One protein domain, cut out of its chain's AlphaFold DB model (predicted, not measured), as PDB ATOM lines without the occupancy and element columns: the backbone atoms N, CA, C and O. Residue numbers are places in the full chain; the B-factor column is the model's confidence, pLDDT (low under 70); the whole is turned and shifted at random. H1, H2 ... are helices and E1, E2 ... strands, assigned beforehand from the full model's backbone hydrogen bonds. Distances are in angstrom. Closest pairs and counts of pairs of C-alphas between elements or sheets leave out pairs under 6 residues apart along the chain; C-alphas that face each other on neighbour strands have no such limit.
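This is residues 206 to 265 of the 265 residues of the protein "Acriflavin resistance plasma membrane protein" of Fusobacterium nucleatum subsp. vincentii ATCC 49256 (UniProt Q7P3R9). What would one see first? The model is a drawn-out, open shape, with the short helix H1 at one end, the longer helix H2 after it, and a two-strand hairpin, E1 and E2, at the other end. After E2 the chain folds back past the end of H2, and residues 259 to 265 stick out as a free tail. What is it made of? The 60 printed residues hold two named helices and then two named strands, in the order H1, H2, E1, E2; the class is mixed, with under half of the residues in named elements, and the sheet, E1 - E2, is antiparallel. How compact is it? It is only just loose, close to extended, with a radius of gyration of the C-alphas of 15.5 A, and elongated, spanning 49 by 27 by 19 A.

How do the helices stand? H1, residues 211 to 216, and H2, residues 221 to 233, are close but not clearly touching; their closest C-alphas, those of Ile 214 and Ile 221, are 7.1 A apart. Their lines are only just about perpendicular, at 72 degrees. In both, every O i to N i+4 pair is within hydrogen-bond range. How do the strands pair? E1, residues 241 to 245, and E2, residues 248 to 252, form an antiparallel hairpin, their directions at 145 degrees. N 243 and O 250 are within hydrogen-bond range at 2.9 A, as are N 252 and O 241 at 2.9 A. What stays apart? H1 is apart from E1 and E2, and H2 is apart from E2.

Where do the helices lie? H1 begins at C-alpha 211, (45.714, 123.517, 58.785), and is 8.6 A long; H2 is 17.3 A long. Where do the strands lie? E1 is 12.9 A long, and E2, 12.5 A, ends at C-alpha 252, (20.782, 107.748, 46.945).

How large is it? The two C-alphas farthest apart, those of Asp 212 and Gly 246, are 49.1 A apart. Are there cuts or long links? The printed part has no cut and no long link; the link from H2 to E1 is short, the other two tight. Where is confidence low? Residues 237 to 239 and 258 to 265 have pLDDT under 70.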
ATOM      1  N   GLU A 206      34.368 130.393  49.155       80.56
ATOM      2  CA  GLU A 206      35.721 129.871  49.325       80.56
ATOM      3  C   GLU A 206      35.929 129.461  50.783       80.56
ATOM      4  O   GLU A 206      35.726 130.255  51.702       80.56
ATOM      5  N   ILE A 207      36.313 128.204  50.995       82.12
ATOM      6  CA  ILE A 207      36.569 127.654  52.326       82.12
ATOM      7  C   ILE A 207      38.081 127.536  52.493       82.12
ATOM      8  O   ILE A 207      38.717 126.663  51.908       82.12
ATOM      9  N   ILE A 208      38.660 128.434  53.291       88.44
ATOM     10  CA  ILE A 208      40.103 128.479  53.540       88.44
ATOM     11  C   ILE A 208      40.415 127.713  54.828       88.44
ATOM     12  O   ILE A 208      40.148 128.179  55.940       88.44
ATOM     13  N   PHE A 209      41.011 126.529  54.687       87.38
ATOM     14  CA  PHE A 209      41.372 125.684  55.823       87.38
ATOM     15  C   PHE A 209      42.632 126.181  56.536       87.38
ATOM     16  O   PHE A 209      43.726 126.212  55.971       87.38
ATOM     17  N   LYS A 210      42.506 126.488  57.832       91.62
ATOM     18  CA  LYS A 210      43.649 126.766  58.714       91.62
ATOM     19  C   LYS A 210      44.208 125.449  59.252       91.62
ATOM     20  O   LYS A 210      43.761 124.974  60.296       91.62
ATOM     21  N   ARG A 211      45.159 124.860  58.518       88.81
ATOM     22  CA  ARG A 211      45.714 123.517  58.785       88.81
ATOM     23  C   ARG A 211      46.187 123.342  60.229       88.81
ATOM     24  O   ARG A 211      45.794 122.368  60.860       88.81
ATOM     25  N   ASP A 212      46.911 124.320  60.768       91.00
ATOM     26  CA  ASP A 212      47.467 124.253  62.128       91.00
ATOM     27  C   ASP A 212      46.370 124.134  63.201       91.00
ATOM     28  O   ASP A 212      46.481 123.349  64.139       91.00
ATOM     29  N   LYS A 213      45.251 124.853  63.028       89.25
ATOM     30  CA  LYS A 213      44.101 124.774  63.945       89.25
ATOM     31  C   LYS A 213      43.382 123.433  63.845       89.25
ATOM     32  O   LYS A 213      42.998 122.870  64.863       89.25
ATOM     33  N   ILE A 214      43.210 122.920  62.629       91.12
ATOM     34  CA  ILE A 214      42.556 121.628  62.383       91.12
ATOM     35  C   ILE A 214      43.366 120.496  63.031       91.12
ATOM     36  O   ILE A 214      42.801 119.654  63.726       91.12
ATOM     37  N   GLN A 215      44.694 120.532  62.880       89.19
ATOM     38  CA  GLN A 215      45.591 119.562  63.510       89.19
ATOM     39  C   GLN A 215      45.579 119.661  65.035       89.19
ATOM     40  O   GLN A 215      45.546 118.630  65.698       89.19
ATOM     41  N   SER A 216      45.525 120.873  65.604       90.75
ATOM     42  CA  SER A 216      45.434 121.046  67.063       90.75
ATOM     43  C   SER A 216      44.167 120.437  67.684       90.75
ATOM     44  O   SER A 216      44.134 120.175  68.882       90.75
ATOM     45  N   LEU A 217      43.136 120.189  66.868       90.19
ATOM     46  CA  LEU A 217      41.880 119.551  67.264       90.19
ATOM     47  C   LEU A 217      41.847 118.045  66.944       90.19
ATOM     48  O   LEU A 217      40.787 117.432  67.044       90.19
ATOM     49  N   ASN A 218      42.974 117.442  66.537       90.19
ATOM     50  CA  ASN A 218      43.060 116.052  66.066       90.19
ATOM     51  C   ASN A 218      42.075 115.718  64.928       90.19
ATOM     52  O   ASN A 218      41.638 114.576  64.786       90.19
ATOM     53  N   MET A 219      41.723 116.706  64.100       90.69
ATOM     54  CA  MET A 219      40.851 116.517  62.939       90.69
ATOM     55  C   MET A 219      41.667 116.438  61.649       90.69
ATOM     56  O   MET A 219      42.755 117.006  61.535       90.69
ATOM     57  N   SER A 220      41.120 115.765  60.638       90.06
ATOM     58  CA  SER A 220      41.672 115.783  59.280       90.06
ATOM     59  C   SER A 220      40.888 116.735  58.375       90.06
ATOM     60  O   SER A 220      39.677 116.903  58.515       90.06
ATOM     61  N   ILE A 221      41.575 117.328  57.394       87.25
ATOM     62  CA  ILE A 221      40.935 118.161  56.360       87.25
ATOM     63  C   ILE A 221      39.885 117.339  55.598       87.25
ATOM     64  O   ILE A 221      38.780 117.820  55.379       87.25
ATOM     65  N   LYS A 222      40.198 116.073  55.297       87.44
ATOM     66  CA  LYS A 222      39.306 115.146  54.592       87.44
ATOM     67  C   LYS A 222      37.958 114.971  55.300       87.44
ATOM     68  O   LYS A 222      36.922 115.070  54.658       87.44
ATOM     69  N   GLN A 223      37.952 114.785  56.622       86.12
ATOM     70  CA  GLN A 223      36.706 114.666  57.397       86.12
ATOM     71  C   GLN A 223      35.845 115.935  57.314       86.12
ATOM     72  O   GLN A 223      34.615 115.859  57.271       86.12
ATOM     73  N   ILE A 224      36.481 117.109  57.285       87.25
ATOM     74  CA  ILE A 224      35.774 118.386  57.158       87.25
ATOM     75  C   ILE A 224      35.206 118.536  55.737       87.25
ATOM     76  O   ILE A 224      34.043 118.906  55.588       87.25
ATOM     77  N   GLU A 225      35.985 118.204  54.703       86.38
ATOM     78  CA  GLU A 225      35.541 118.205  53.299       86.38
ATOM     79  C   GLU A 225      34.358 117.257  53.071       86.38
ATOM     80  O   GLU A 225      33.356 117.664  52.482       86.38
ATOM     81  N   GLU A 226      34.434 116.030  53.594       85.56
ATOM     82  CA  GLU A 226      33.344 115.054  53.545       85.56
ATOM     83  C   GLU A 226      32.090 115.637  54.204       85.56
ATOM     84  O   GLU A 226      31.034 115.696  53.575       85.56
ATOM     85  N   THR A 227      32.206 116.169  55.424       84.62
ATOM     86  CA  THR A 227      31.071 116.768  56.147       84.62
ATOM     87  C   THR A 227      30.418 117.904  55.350       84.62
ATOM     88  O   THR A 227      29.192 117.953  55.225       84.62
ATOM     89  N   ILE A 228      31.221 118.798  54.765       85.94
ATOM     90  CA  ILE A 228      30.731 119.886  53.909       85.94
ATOM     91  C   ILE A 228      30.031 119.325  52.661       85.94
ATOM     92  O   ILE A 228      28.964 119.817  52.290       85.94
ATOM     93  N   SER A 229      30.583 118.286  52.031       83.25
ATOM     94  CA  SER A 229      29.980 117.635  50.861       83.25
ATOM     95  C   SER A 229      28.633 116.990  51.198       83.25
ATOM     96  O   SER A 229      27.649 117.201  50.489       83.25
ATOM     97  N   TYR A 230      28.529 116.282  52.326       83.31
ATOM     98  CA  TYR A 230      27.258 115.740  52.816       83.31
ATOM     99  C   TYR A 230      26.238 116.848  53.129       83.31
ATOM    100  O   TYR A 230      25.059 116.720  52.792       83.31
ATOM    101  N   TYR A 231      26.671 117.976  53.701       82.94
ATOM    102  CA  TYR A 231      25.791 119.113  53.998       82.94
ATOM    103  C   TYR A 231      25.266 119.822  52.734       82.94
ATOM    104  O   TYR A 231      24.064 120.083  52.589       82.94
ATOM    105  N   LEU A 232      26.167 120.151  51.804       80.56
ATOM    106  CA  LEU A 232      25.868 120.986  50.639       80.56
ATOM    107  C   LEU A 232      25.370 120.181  49.438       80.56
ATOM    108  O   LEU A 232      24.427 120.604  48.768       80.56
ATOM    109  N   LEU A 233      26.008 119.044  49.157       80.00
ATOM    110  CA  LEU A 233      25.829 118.276  47.923       80.00
ATOM    111  C   LEU A 233      24.999 117.002  48.110       80.00
ATOM    112  O   LEU A 233      24.560 116.437  47.107       80.00
ATOM    113  N   GLY A 234      24.746 116.589  49.357       78.31
ATOM    114  CA  GLY A 234      24.002 115.369  49.672       78.31
ATOM    115  C   GLY A 234      24.844 114.094  49.577       78.31
ATOM    116  O   GLY A 234      24.311 113.036  49.257       78.31
ATOM    117  N   GLY A 235      26.153 114.202  49.808       76.06
ATOM    118  CA  GLY A 235      27.096 113.084  49.811       76.06
ATOM    119  C   GLY A 235      28.344 113.371  48.993       76.06
ATOM    120  O   GLY A 235      28.556 114.497  48.534       76.06
ATOM    121  N   ASP A 236      29.177 112.351  48.808       74.00
ATOM    122  CA  ASP A 236      30.247 112.385  47.816       74.00
ATOM    123  C   ASP A 236      29.663 112.056  46.436       74.00
ATOM    124  O   ASP A 236      29.349 110.903  46.143       74.00
ATOM    125  N   ARG A 237      29.525 113.073  45.575       68.44
ATOM    126  CA  ARG A 237      28.981 112.888  44.218       68.44
ATOM    127  C   ARG A 237      29.875 112.023  43.325       68.44
ATOM    128  O   ARG A 237      29.411 111.602  42.270       68.44
ATOM    129  N   ALA A 238      31.137 111.801  43.699       64.12
ATOM    130  CA  ALA A 238      32.040 110.913  42.973       64.12
ATOM    131  C   ALA A 238      31.850 109.434  43.354       64.12
ATOM    132  O   ALA A 238      32.278 108.566  42.598       64.12
ATOM    133  N   ASN A 239      31.204 109.144  44.491       67.94
ATOM    134  CA  ASN A 239      31.025 107.788  45.010       67.94
ATOM    135  C   ASN A 239      29.633 107.588  45.642       67.94
ATOM    136  O   ASN A 239      29.492 107.056  46.746       67.94
ATOM    137  N   THR A 240      28.594 108.073  44.958       72.88
ATOM    138  CA  THR A 240      27.204 107.968  45.413       72.88
ATOM    139  C   THR A 240      26.754 106.508  45.447       72.88
ATOM    140  O   THR A 240      26.984 105.755  44.502       72.88
ATOM    141  N   ILE A 241      26.054 106.111  46.512       77.94
ATOM    142  CA  ILE A 241      25.431 104.786  46.598       77.94
ATOM    143  C   ILE A 241      24.311 104.713  45.558       77.94
ATOM    144  O   ILE A 241      23.380 105.520  45.592       77.94
ATOM    145  N   THR A 242      24.374 103.737  44.656       81.69
ATOM    146  CA  THR A 242      23.294 103.448  43.710       81.69
ATOM    147  C   THR A 242      22.522 102.209  44.144       81.69
ATOM    148  O   THR A 242      23.094 101.187  44.524       81.69
ATOM    149  N   ILE A 243      21.194 102.296  44.104       85.25
ATOM    150  CA  ILE A 243      20.303 101.152  44.299       85.25
ATOM    151  C   ILE A 243      19.760 100.751  42.932       85.25
ATOM    152  O   ILE A 243      19.235 101.586  42.197       85.25
ATOM    153  N   LYS A 244      19.865  99.463  42.597       84.69
ATOM    154  CA  LYS A 244      19.236  98.904  41.398       84.69
ATOM    155  C   LYS A 244      17.779  98.578  41.677       84.69
ATOM    156  O   LYS A 244      17.485  97.741  42.526       84.69
ATOM    157  N   SER A 245      16.884  99.208  40.927       83.12
ATOM    158  CA  SER A 245      15.463  98.882  40.897       83.12
ATOM    159  C   SER A 245      15.108  98.433  39.482       83.12
ATOM    160  O   SER A 245      14.870  99.245  38.590       83.12
ATOM    161  N   GLY A 246      15.149  97.120  39.242       85.50
ATOM    162  CA  GLY A 246      15.008  96.557  37.896       85.50
ATOM    163  C   GLY A 246      16.175  96.955  36.983       85.50
ATOM    164  O   GLY A 246      17.326  96.640  37.286       85.50
ATOM    165  N   ASN A 247      15.871  97.649  35.881       87.06
ATOM    166  CA  ASN A 247      16.863  98.163  34.925       87.06
ATOM    167  C   ASN A 247      17.282  99.619  35.203       87.06
ATOM    168  O   ASN A 247      18.036 100.192  34.417       87.06
ATOM    169  N   GLU A 248      16.794 100.223  36.286       83.44
ATOM    170  CA  GLU A 248      17.136 101.590  36.674       83.44
ATOM    171  C   GLU A 248      18.143 101.585  37.828       83.44
ATOM    172  O   GLU A 248      18.022 100.816  38.785       83.44
ATOM    173  N   GLU A 249      19.141 102.462  37.740       85.56
ATOM    174  CA  GLU A 249      20.053 102.773  38.838       85.56
ATOM    175  C   GLU A 249      19.628 104.104  39.458       85.56
ATOM    176  O   GLU A 249      19.614 105.141  38.794       85.56
ATOM    177  N   ILE A 250      19.250 104.061  40.733       85.12
ATOM    178  CA  ILE A 250      18.783 105.223  41.483       85.12
ATOM    179  C   ILE A 250      19.904 105.669  42.419       85.12
ATOM    180  O   ILE A 250      20.323 104.917  43.299       85.12
ATOM    181  N   GLU A 251      20.373 106.902  42.241       83.38
ATOM    182  CA  GLU A 251      21.329 107.541  43.148       83.38
ATOM    183  C   GLU A 251      20.659 107.898  44.483       83.38
ATOM    184  O   GLU A 251      19.665 108.627  44.524       83.38
ATOM    185  N   VAL A 252      21.230 107.419  45.588       83.00
ATOM    186  CA  VAL A 252      20.782 107.748  46.945       83.00
ATOM    187  C   VAL A 252      21.681 108.829  47.529       83.00
ATOM    188  O   VAL A 252      22.874 108.619  47.741       83.00
ATOM    189  N   LEU A 253      21.087 109.983  47.828       83.31
ATOM    190  CA  LEU A 253      21.772 111.133  48.415       83.31
ATOM    191  C   LEU A 253      21.398 111.277  49.892       83.31
ATOM    192  O   LEU A 253      20.219 111.271  50.248       83.31
ATOM    193  N   VAL A 254      22.401 111.458  50.748       82.81
ATOM    194  CA  VAL A 254      22.222 111.716  52.182       82.81
ATOM    195  C   VAL A 254      22.597 113.160  52.450       82.81
ATOM    196  O   VAL A 254      23.753 113.549  52.299       82.81
ATOM    197  N   ARG A 255      21.621 113.967  52.863       79.25
ATOM    198  CA  ARG A 255      21.837 115.374  53.194       79.25
ATOM    199  C   ARG A 255      21.478 115.637  54.645       79.25
ATOM    200  O   ARG A 255      20.438 115.190  55.122       79.25
ATOM    201  N   LEU A 256      22.325 116.398  55.327       76.94
ATOM    202  CA  LEU A 256      22.016 116.916  56.655       76.94
ATOM    203  C   LEU A 256      20.764 117.809  56.604       76.94
ATOM    204  O   LEU A 256      20.513 118.499  55.611       76.94
ATOM    205  N   HIS A 257      19.969 117.783  57.676       78.38
ATOM    206  CA  HIS A 257      18.764 118.602  57.778       78.38
ATOM    207  C   HIS A 257      19.110 120.095  57.661       78.38
ATOM    208  O   HIS A 257      20.135 120.551  58.172       78.38
ATOM    209  N   LYS A 258      18.262 120.864  56.973       63.28
ATOM    210  CA  LYS A 258      18.495 122.287  56.708       63.28
ATOM    211  C   LYS A 258      18.249 123.090  57.992       63.28
ATOM    212  O   LYS A 258      17.121 123.479  58.264       63.28
ATOM    213  N   ILE A 259      19.292 123.320  58.788       56.28
ATOM    214  CA  ILE A 259      19.222 124.192  59.970       56.28
ATOM    215  C   ILE A 259      19.238 125.642  59.471       56.28
ATOM    216  O   ILE A 259      20.222 126.096  58.894       56.28
ATOM    217  N   PHE A 260      18.124 126.355  59.630       46.31
ATOM    218  CA  PHE A 260      17.844 127.618  58.935       46.31
ATOM    219  C   PHE A 260      18.519 128.884  59.514       46.31
ATOM    220  O   PHE A 260      18.168 129.971  59.076       46.31
ATOM    221  N   GLU A 261      19.490 128.803  60.437       40.50
ATOM    222  CA  GLU A 261      19.914 130.004  61.199       40.50
ATOM    223  C   GLU A 261      21.413 130.353  61.250       40.50
ATOM    224  O   GLU A 261      21.755 131.407  61.774       40.50
ATOM    225  N   LEU A 262      22.341 129.559  60.703       41.34
ATOM    226  CA  LEU A 262      23.770 129.782  61.014       41.34
ATOM    227  C   LEU A 262      24.584 130.626  60.020       41.34
ATOM    228  O   LEU A 262      25.745 130.906  60.301       41.34
ATOM    229  N   PHE A 263      24.013 131.081  58.902       38.56
ATOM    230  CA  PHE A 263      24.739 131.933  57.948       38.56
ATOM    231  C   PHE A 263      23.845 133.024  57.343       38.56
ATOM    232  O   PHE A 263      23.551 133.010  56.152       38.56
ATOM    233  N   ASN A 264      23.431 133.981  58.178       30.23
ATOM    234  CA  ASN A 264      23.224 135.359  57.728       30.23
ATOM    235  C   ASN A 264      24.566 136.089  57.888       30.23
ATOM    236  O   ASN A 264      24.875 136.581  58.973       30.23
ATOM    237  N   ILE A 265      25.379 136.095  56.830       34.94
ATOM    238  CA  ILE A 265      26.531 136.995  56.661       34.94
ATOM    239  C   ILE A 265      26.413 137.617  55.274       34.94
ATOM    240  O   ILE A 265      26.192 136.842  54.315       34.94
TER     241      ILE A 265